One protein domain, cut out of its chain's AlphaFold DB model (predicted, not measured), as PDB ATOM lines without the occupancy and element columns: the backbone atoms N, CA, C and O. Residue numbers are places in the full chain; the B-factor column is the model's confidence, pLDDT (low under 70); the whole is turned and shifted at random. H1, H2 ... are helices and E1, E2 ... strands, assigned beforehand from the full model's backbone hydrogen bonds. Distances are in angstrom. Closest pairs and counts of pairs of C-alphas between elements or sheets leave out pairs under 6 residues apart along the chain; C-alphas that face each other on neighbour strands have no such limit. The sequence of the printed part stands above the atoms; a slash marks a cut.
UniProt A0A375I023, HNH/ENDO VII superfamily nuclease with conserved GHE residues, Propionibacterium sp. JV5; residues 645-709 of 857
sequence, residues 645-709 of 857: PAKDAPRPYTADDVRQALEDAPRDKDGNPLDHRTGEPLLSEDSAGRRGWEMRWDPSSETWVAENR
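This is residues 645 to 709 of the 857 residues of the protein "HNH/ENDO VII superfamily nuclease with conserved GHE residues" of Propionibacterium sp. JV5 (UniProt A0A375I023). With little regular structure, this domain is a two-stranded hairpin, E1 and E2, with the short helix H1 packed on it, mostly on E2, and a long looping stretch, residues 664 to 692. The printed part has 65 residues, of which 21 are in named elements, in the order H1, E1, E2; the class is mixed and the sheet antiparallel. It is compact, with a radius of gyration of the C-alphas of 11.7 A and spans of 34 by 29 by 19 A.

H1, residues 655 to 663, begins at C-alpha 655 (197.892, 210.665, 169.116). E1, residues 693 to 698, is 15.3 A long. E2, residues 703 to 708, is 16.5 A long and ends at C-alpha 708 (215.869, 211.569, 169.384).

The hairpin strands E1 and E2 are antiparallel at 144 degrees, with N 694 and O 707 2.8 A apart, within hydrogen-bond range. The closest C-alphas of H1 and E2, Ala 661 and Val 705, are 4.7 A apart. In H1, 3 of 5 O i to N i+4 pairs are within hydrogen-bond range.

The C-alphas farthest apart, Pro 650 and Asp 670, are 34.4 A apart. The printed part has no cut. H1 to E1 is a long link. In this model, residues 686 to 690 have pLDDT under 70.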
ATOM      1  N   PRO A 645     211.279 204.131 178.909       85.31
ATOM      2  CA  PRO A 645     210.673 203.701 177.647       85.31
ATOM      3  C   PRO A 645     209.140 203.633 177.699       85.31
ATOM      4  O   PRO A 645     208.550 203.255 178.708       85.31
ATOM      5  N   ALA A 646     208.476 203.875 176.563       84.75
ATOM      6  CA  ALA A 646     207.010 203.849 176.466       84.75
ATOM      7  C   ALA A 646     206.333 202.515 176.852       84.75
ATOM      8  O   ALA A 646     205.128 202.497 177.092       84.75
ATOM      9  N   LYS A 647     207.084 201.405 176.896       82.31
ATOM     10  CA  LYS A 647     206.613 200.089 177.369       82.31
ATOM     11  C   LYS A 647     206.537 199.977 178.901       82.31
ATOM     12  O   LYS A 647     205.753 199.174 179.395       82.31
ATOM     13  N   ASP A 648     207.321 200.783 179.616       85.19
ATOM     14  CA  ASP A 648     207.458 200.762 181.078       85.19
ATOM     15  C   ASP A 648     206.695 201.939 181.735       85.19
ATOM     16  O   ASP A 648     206.598 202.038 182.957       85.19
ATOM     17  N   ALA A 649     206.122 202.826 180.914       88.25
ATOM     18  CA  ALA A 649     205.275 203.941 181.321       88.25
ATOM     19  C   ALA A 649     203.937 203.471 181.945       88.25
ATOM     20  O   ALA A 649     203.381 202.447 181.538       88.25
ATOM     21  N   PRO A 650     203.331 204.243 182.873       88.75
ATOM     22  CA  PRO A 650     202.106 203.850 183.589       88.75
ATOM     23  C   PRO A 650     200.840 203.783 182.712       88.75
ATOM     24  O   PRO A 650     199.783 203.340 183.168       88.75
ATOM     25  N   ARG A 651     200.917 204.240 181.458       88.94
ATOM     26  CA  ARG A 651     199.860 204.191 180.438       88.94
ATOM     27  C   ARG A 651     200.493 204.159 179.042       88.94
ATOM     28  O   ARG A 651     201.616 204.629 178.906       88.94
ATOM     29  N   PRO A 652     199.791 203.705 177.989       88.06
ATOM     30  CA  PRO A 652     200.196 203.986 176.613       88.06
ATOM     31  C   PRO A 652     199.994 205.471 176.255       88.06
ATOM     32  O   PRO A 652     199.141 206.155 176.836       88.06
ATOM     33  N   TYR A 653     200.743 205.958 175.262       87.00
ATOM     34  CA  TYR A 653     200.517 207.272 174.656       87.00
ATOM     35  C   TYR A 653     199.386 207.245 173.619       87.00
ATOM     36  O   TYR A 653     199.095 206.226 172.989       87.00
ATOM     37  N   THR A 654     198.764 208.402 173.412       89.00
ATOM     38  CA  THR A 654     197.753 208.666 172.384       89.00
ATOM     39  C   THR A 654     198.320 209.527 171.251       89.00
ATOM     40  O   THR A 654     199.423 210.064 171.341       89.00
ATOM     41  N   ALA A 655     197.547 209.714 170.177       84.56
ATOM     42  CA  ALA A 655     197.892 210.665 169.116       84.56
ATOM     43  C   ALA A 655     197.858 212.139 169.578       84.56
ATOM     44  O   ALA A 655     198.383 213.000 168.873       84.56
ATOM     45  N   ASP A 656     197.248 212.432 170.732       81.81
ATOM     46  CA  ASP A 656     197.229 213.766 171.339       81.81
ATOM     47  C   ASP A 656     198.489 213.991 172.185       81.81
ATOM     48  O   ASP A 656     199.168 214.993 171.977       81.81
ATOM     49  N   ASP A 657     198.881 213.008 173.009       89.31
ATOM     50  CA  ASP A 657     200.171 213.010 173.726       89.31
ATOM     51  C   ASP A 657     201.357 213.205 172.764       89.31
ATOM     52  O   ASP A 657     202.288 213.942 173.061       89.31
ATOM     53  N   VAL A 658     201.304 212.571 171.585       86.44
ATOM     54  CA  VAL A 658     202.323 212.693 170.526       86.44
ATOM     55  C   VAL A 658     202.449 214.118 169.982       86.44
ATOM     56  O   VAL A 658     203.553 214.530 169.637       86.44
ATOM     57  N   ARG A 659     201.347 214.873 169.872       83.38
ATOM     58  CA  ARG A 659     201.428 216.279 169.446       83.38
ATOM     59  C   ARG A 659     201.925 217.150 170.584       83.38
ATOM     60  O   ARG A 659     202.838 217.935 170.370       83.38
ATOM     61  N   GLN A 660     201.393 216.945 171.786       86.00
ATOM     62  CA  GLN A 660     201.797 217.714 172.955       86.00
ATOM     63  C   GLN A 660     203.303 217.569 173.240       86.00
ATOM     64  O   GLN A 660     203.981 218.577 173.386       86.00
ATOM     65  N   ALA A 661     203.861 216.356 173.188       88.94
ATOM     66  CA  ALA A 661     205.298 216.119 173.370       88.94
ATOM     67  C   ALA A 661     206.197 216.808 172.313       88.94
ATOM     68  O   ALA A 661     207.377 217.026 172.575       88.94
ATOM     69  N   LEU A 662     205.659 217.155 171.135       87.38
ATOM     70  CA  LEU A 662     206.349 217.913 170.080       87.38
ATOM     71  C   LEU A 662     206.089 219.432 170.169       87.38
ATOM     72  O   LEU A 662     206.904 220.232 169.705       87.38
ATOM     73  N   GLU A 663     204.952 219.836 170.736       85.19
ATOM     74  CA  GLU A 663     204.582 221.232 171.000       85.19
ATOM     75  C   GLU A 663     205.357 221.781 172.212       85.19
ATOM     76  O   GLU A 663     205.982 222.838 172.088       85.19
ATOM     77  N   ASP A 664     205.414 221.014 173.308       87.44
ATOM     78  CA  ASP A 664     206.093 221.327 174.579       87.44
ATOM     79  C   ASP A 664     207.628 221.123 174.533       87.44
ATOM     80  O   ASP A 664     208.331 221.499 175.473       87.44
ATOM     81  N   ALA A 665     208.173 220.550 173.450       89.06
ATOM     82  CA  ALA A 665     209.618 220.383 173.265       89.06
ATOM     83  C   ALA A 665     210.364 221.742 173.260       89.06
ATOM     84  O   ALA A 665     209.851 222.708 172.677       89.06
ATOM     85  N   PRO A 666     211.584 221.835 173.840       87.38
ATOM     86  CA  PRO A 666     212.430 223.031 173.754       87.38
ATOM     87  C   PRO A 666     212.664 223.472 172.307       87.38
ATOM     88  O   PRO A 666     212.599 222.651 171.395       87.38
ATOM     89  N   ARG A 667     212.936 224.762 172.075       86.69
ATOM     90  CA  ARG A 667     213.084 225.315 170.718       86.69
ATOM     91  C   ARG A 667     214.331 226.162 170.555       86.69
ATOM     92  O   ARG A 667     214.728 226.863 171.485       86.69
ATOM     93  N   ASP A 668     214.903 226.124 169.355       81.12
ATOM     94  CA  ASP A 668     215.952 227.059 168.955       81.12
ATOM     95  C   ASP A 668     215.396 228.464 168.649       81.12
ATOM     96  O   ASP A 668     214.191 228.731 168.687       81.12
ATOM     97  N   LYS A 669     216.310 229.378 168.309       78.31
ATOM     98  CA  LYS A 669     216.019 230.761 167.904       78.31
ATOM     99  C   LYS A 669     215.145 230.896 166.644       78.31
ATOM    100  O   LYS A 669     214.598 231.973 166.420       78.31
ATOM    101  N   ASP A 670     215.037 229.847 165.827       74.81
ATOM    102  CA  ASP A 670     214.281 229.832 164.571       74.81
ATOM    103  C   ASP A 670     212.917 229.118 164.733       74.81
ATOM    104  O   ASP A 670     212.067 229.183 163.843       74.81
ATOM    105  N   GLY A 671     212.674 228.493 165.894       81.69
ATOM    106  CA  GLY A 671     211.427 227.833 166.293       81.69
ATOM    107  C   GLY A 671     211.422 226.303 166.157       81.69
ATOM    108  O   GLY A 671     210.398 225.672 166.463       81.69
ATOM    109  N   ASN A 672     212.527 225.693 165.720       81.56
ATOM    110  CA  ASN A 672     212.620 224.245 165.524       81.56
ATOM    111  C   ASN A 672     212.629 223.520 166.880       81.56
ATOM    112  O   ASN A 672     213.303 223.989 167.797       81.56
ATOM    113  N   PRO A 673     211.899 222.399 167.039       84.81
ATOM    114  CA  PRO A 673     211.894 221.635 168.281       84.81
ATOM    115  C   PRO A 673     213.187 220.822 168.446       84.81
ATOM    116  O   PRO A 673     213.696 220.250 167.480       84.81
ATOM    117  N   LEU A 674     213.684 220.748 169.678       84.25
ATOM    118  CA  LEU A 674     214.959 220.146 170.068       84.25
ATOM    119  C   LEU A 674     214.747 218.981 171.048       84.25
ATOM    120  O   LEU A 674     213.777 218.970 171.809       84.25
ATOM    121  N   ASP A 675     215.671 218.022 171.065       84.44
ATOM    122  CA  ASP A 675     215.767 217.015 172.121       84.44
ATOM    123  C   ASP A 675     216.156 217.693 173.440       84.44
ATOM    124  O   ASP A 675     217.161 218.404 173.523       84.44
ATOM    125  N   HIS A 676     215.358 217.468 174.483       80.38
ATOM    126  CA  HIS A 676     215.529 218.124 175.781       80.38
ATOM    127  C   HIS A 676     216.825 217.746 176.516       80.38
ATOM    128  O   HIS A 676     217.260 218.500 177.384       80.38
ATOM    129  N   ARG A 677     217.461 216.625 176.149       76.00
ATOM    130  CA  ARG A 677     218.695 216.119 176.771       76.00
ATOM    131  C   ARG A 677     219.963 216.692 176.136       76.00
ATOM    132  O   ARG A 677     220.975 216.810 176.819       76.00
ATOM    133  N   THR A 678     219.928 216.995 174.836       75.12
ATOM    134  CA  THR A 678     221.125 217.333 174.037       75.12
ATOM    135  C   THR A 678     221.082 218.729 173.417       75.12
ATOM    136  O   THR A 678     222.134 219.300 173.145       75.12
ATOM    137  N   GLY A 679     219.892 219.294 173.194       76.19
ATOM    138  CA  GLY A 679     219.710 220.525 172.418       76.19
ATOM    139  C   GLY A 679     219.795 220.330 170.897       76.19
ATOM    140  O   GLY A 679     219.684 221.308 170.161       76.19
ATOM    141  N   GLU A 680     219.957 219.096 170.412       80.38
ATOM    142  CA  GLU A 680     219.948 218.775 168.980       80.38
ATOM    143  C   GLU A 680     218.531 218.858 168.391       80.38
ATOM    144  O   GLU A 680     217.574 218.476 169.070       80.38
ATOM    145  N   PRO A 681     218.347 219.272 167.123       80.94
ATOM    146  CA  PRO A 681     217.039 219.254 166.468       80.94
ATOM    147  C   PRO A 681     216.379 217.868 166.486       80.94
ATOM    148  O   PRO A 681     217.018 216.852 166.194       80.94
ATOM    149  N   LEU A 682     215.076 217.812 166.785       82.31
ATOM    150  CA  LEU A 682     214.317 216.564 166.701       82.31
ATOM    151  C   LEU A 682     214.230 216.091 165.246       82.31
ATOM    152  O   LEU A 682     213.760 216.811 164.363       82.31
ATOM    153  N   LEU A 683     214.645 214.846 165.011       77.75
ATOM    154  CA  LEU A 683     214.701 214.242 163.685       77.75
ATOM    155  C   LEU A 683     213.319 214.210 163.018       77.75
ATOM    156  O   LEU A 683     212.332 213.743 163.596       77.75
ATOM    157  N   SER A 684     213.274 214.683 161.770       72.00
ATOM    158  CA  SER A 684     212.054 214.796 160.968       72.00
ATOM    159  C   SER A 684     211.383 213.444 160.703       72.00
ATOM    160  O   SER A 684     211.911 212.374 161.012       72.00
ATOM    161  N   GLU A 685     210.199 213.473 160.091       72.62
ATOM    162  CA  GLU A 685     209.615 212.252 159.533       72.62
ATOM    163  C   GLU A 685     210.491 211.707 158.394       72.62
ATOM    164  O   GLU A 685     211.052 212.471 157.602       72.62
ATOM    165  N   ASP A 686     210.634 210.383 158.338       53.25
ATOM    166  CA  ASP A 686     211.356 209.695 157.272       53.25
ATOM    167  C   ASP A 686     210.517 209.574 155.987       53.25
ATOM    168  O   ASP A 686     209.327 209.898 155.940       53.25
ATOM    169  N   SER A 687     211.123 209.052 154.918       39.06
ATOM    170  CA  SER A 687     210.451 208.839 153.626       39.06
ATOM    171  C   SER A 687     209.310 207.804 153.656       39.06
ATOM    172  O   SER A 687     208.624 207.633 152.648       39.06
ATOM    173  N   ALA A 688     209.074 207.143 154.794       48.28
ATOM    174  CA  ALA A 688     207.941 206.258 155.054       48.28
ATOM    175  C   ALA A 688     206.891 206.879 156.007       48.28
ATOM    176  O   ALA A 688     205.946 206.190 156.398       48.28
ATOM    177  N   GLY A 689     207.027 208.160 156.377       54.56
ATOM    178  CA  GLY A 689     206.107 208.865 157.278       54.56
ATOM    179  C   GLY A 689     206.239 208.451 158.749       54.56
ATOM    180  O   GLY A 689     205.277 208.550 159.511       54.56
ATOM    181  N   ARG A 690     207.402 207.932 159.160       68.06
ATOM    182  CA  ARG A 690     207.693 207.566 160.553       68.06
ATOM    183  C   ARG A 690     208.521 208.675 161.193       68.06
ATOM    184  O   ARG A 690     209.534 209.084 160.638       68.06
ATOM    185  N   ARG A 691     208.120 209.136 162.379       76.81
ATOM    186  CA  ARG A 691     208.840 210.178 163.131       76.81
ATOM    187  C   ARG A 691     210.250 209.703 163.501       76.81
ATOM    188  O   ARG A 691     210.402 208.569 163.967       76.81
ATOM    189  N   GLY A 692     211.264 210.545 163.298       71.56
ATOM    190  CA  GLY A 692     212.654 210.220 163.620       71.56
ATOM    191  C   GLY A 692     212.894 210.041 165.121       71.56
ATOM    192  O   GLY A 692     213.633 209.143 165.518       71.56
ATOM    193  N   TRP A 693     212.188 210.809 165.948       84.44
ATOM    194  CA  TRP A 693     212.172 210.732 167.413       84.44
ATOM    195  C   TRP A 693     211.168 209.699 167.972       84.44
ATOM    196  O   TRP A 693     210.293 209.198 167.257       84.44
ATOM    197  N   GLU A 694     211.279 209.380 169.264       88.12
ATOM    198  CA  GLU A 694     210.406 208.456 170.000       88.12
ATOM    199  C   GLU A 694     209.736 209.085 171.239       88.12
ATOM    200  O   GLU A 694     210.113 210.158 171.702       88.12
ATOM    201  N   MET A 695     208.684 208.423 171.738       90.44
ATOM    202  CA  MET A 695     207.925 208.845 172.923       90.44
ATOM    203  C   MET A 695     208.557 208.253 174.181       90.44
ATOM    204  O   MET A 695     208.617 207.028 174.317       90.44
ATOM    205  N   ARG A 696     208.964 209.106 175.118       91.38
ATOM    206  CA  ARG A 696     209.563 208.717 176.403       91.38
ATOM    207  C   ARG A 696     208.740 209.313 177.543       91.38
ATOM    208  O   ARG A 696     208.114 210.356 177.373       91.38
ATOM    209  N   TRP A 697     208.659 208.615 178.671       91.44
ATOM    210  CA  TRP A 697     207.879 209.061 179.827       91.44
ATOM    211  C   TRP A 697     208.803 209.685 180.870       91.44
ATOM    212  O   TRP A 697     209.748 209.032 181.313       91.44
ATOM    213  N   ASP A 698     208.520 210.922 181.266       91.25
ATOM    214  CA  ASP A 698     209.181 211.594 182.383       91.25
ATOM    215  C   ASP A 698     208.390 211.287 183.677       91.25
ATOM    216  O   ASP A 698     207.232 211.700 183.823       91.25
ATOM    217  N   PRO A 699     208.969 210.519 184.622       87.12
ATOM    218  CA  PRO A 699     208.301 210.146 185.865       87.12
ATOM    219  C   PRO A 699     208.269 211.277 186.905       87.12
ATOM    220  O   PRO A 699     207.579 211.135 187.911       87.12
ATOM    221  N   SER A 700     209.002 212.376 186.694       85.44
ATOM    222  CA  SER A 700     209.049 213.533 187.595       85.44
ATOM    223  C   SER A 700     207.983 214.582 187.262       85.44
ATOM    224  O   SER A 700     207.435 215.210 188.169       85.44
ATOM    225  N   SER A 701     207.657 214.745 185.975       84.69
ATOM    226  CA  SER A 701     206.610 215.648 185.481       84.69
ATOM    227  C   SER A 701     205.250 214.968 185.285       84.69
ATOM    228  O   SER A 701     204.241 215.658 185.147       84.69
ATOM    229  N   GLU A 702     205.223 213.629 185.241       90.50
ATOM    230  CA  GLU A 702     204.094 212.808 184.777       90.50
ATOM    231  C   GLU A 702     203.655 213.129 183.327       90.50
ATOM    232  O   GLU A 702     202.467 213.050 182.983       90.50
ATOM    233  N   THR A 703     204.606 213.481 182.449       91.06
ATOM    234  CA  THR A 703     204.343 213.800 181.031       91.06
ATOM    235  C   THR A 703     205.073 212.886 180.048       91.06
ATOM    236  O   THR A 703     206.063 212.224 180.356       91.06
ATOM    237  N   TRP A 704     204.581 212.877 178.808       92.38
ATOM    238  CA  TRP A 704     205.348 212.384 177.668       92.38
ATOM    239  C   TRP A 704     206.272 213.477 177.142       92.38
ATOM    240  O   TRP A 704     205.860 214.631 177.040       92.38
ATOM    241  N   VAL A 705     207.482 213.090 176.755       92.69
ATOM    242  CA  VAL A 705     208.463 213.942 176.078       92.69
ATOM    243  C   VAL A 705     208.930 213.281 174.780       92.69
ATOM    244  O   VAL A 705     208.843 212.057 174.619       92.69
ATOM    245  N   ALA A 706     209.386 214.102 173.834       89.25
ATOM    246  CA  ALA A 706     209.966 213.652 172.576       89.25
ATOM    247  C   ALA A 706     211.498 213.623 172.681       89.25
ATOM    248  O   ALA A 706     212.119 214.615 173.057       89.25
ATOM    249  N   GLU A 707     212.101 212.488 172.327       88.00
ATOM    250  CA  GLU A 707     213.556 212.287 172.334       88.00
ATOM    251  C   GLU A 707     214.022 211.708 170.994       88.00
ATOM    252  O   GLU A 707     213.411 210.785 170.449       88.00
ATOM    253  N   ASN A 708     215.131 212.215 170.461       82.12
ATOM    254  CA  ASN A 708     215.869 211.569 169.384       82.12
ATOM    255  C   ASN A 708     216.337 210.182 169.854       82.12
ATOM    256  O   ASN A 708     216.831 210.010 170.970       82.12
ATOM    257  N   ARG A 709     216.177 209.165 169.003       76.75
ATOM    258  CA  ARG A 709     216.421 207.765 169.390       76.75
ATOM    259  C   ARG A 709     217.869 207.546 169.835       76.75
ATOM    260  O   ARG A 709     218.797 208.104 169.257       76.75
TER     261      ARG A 709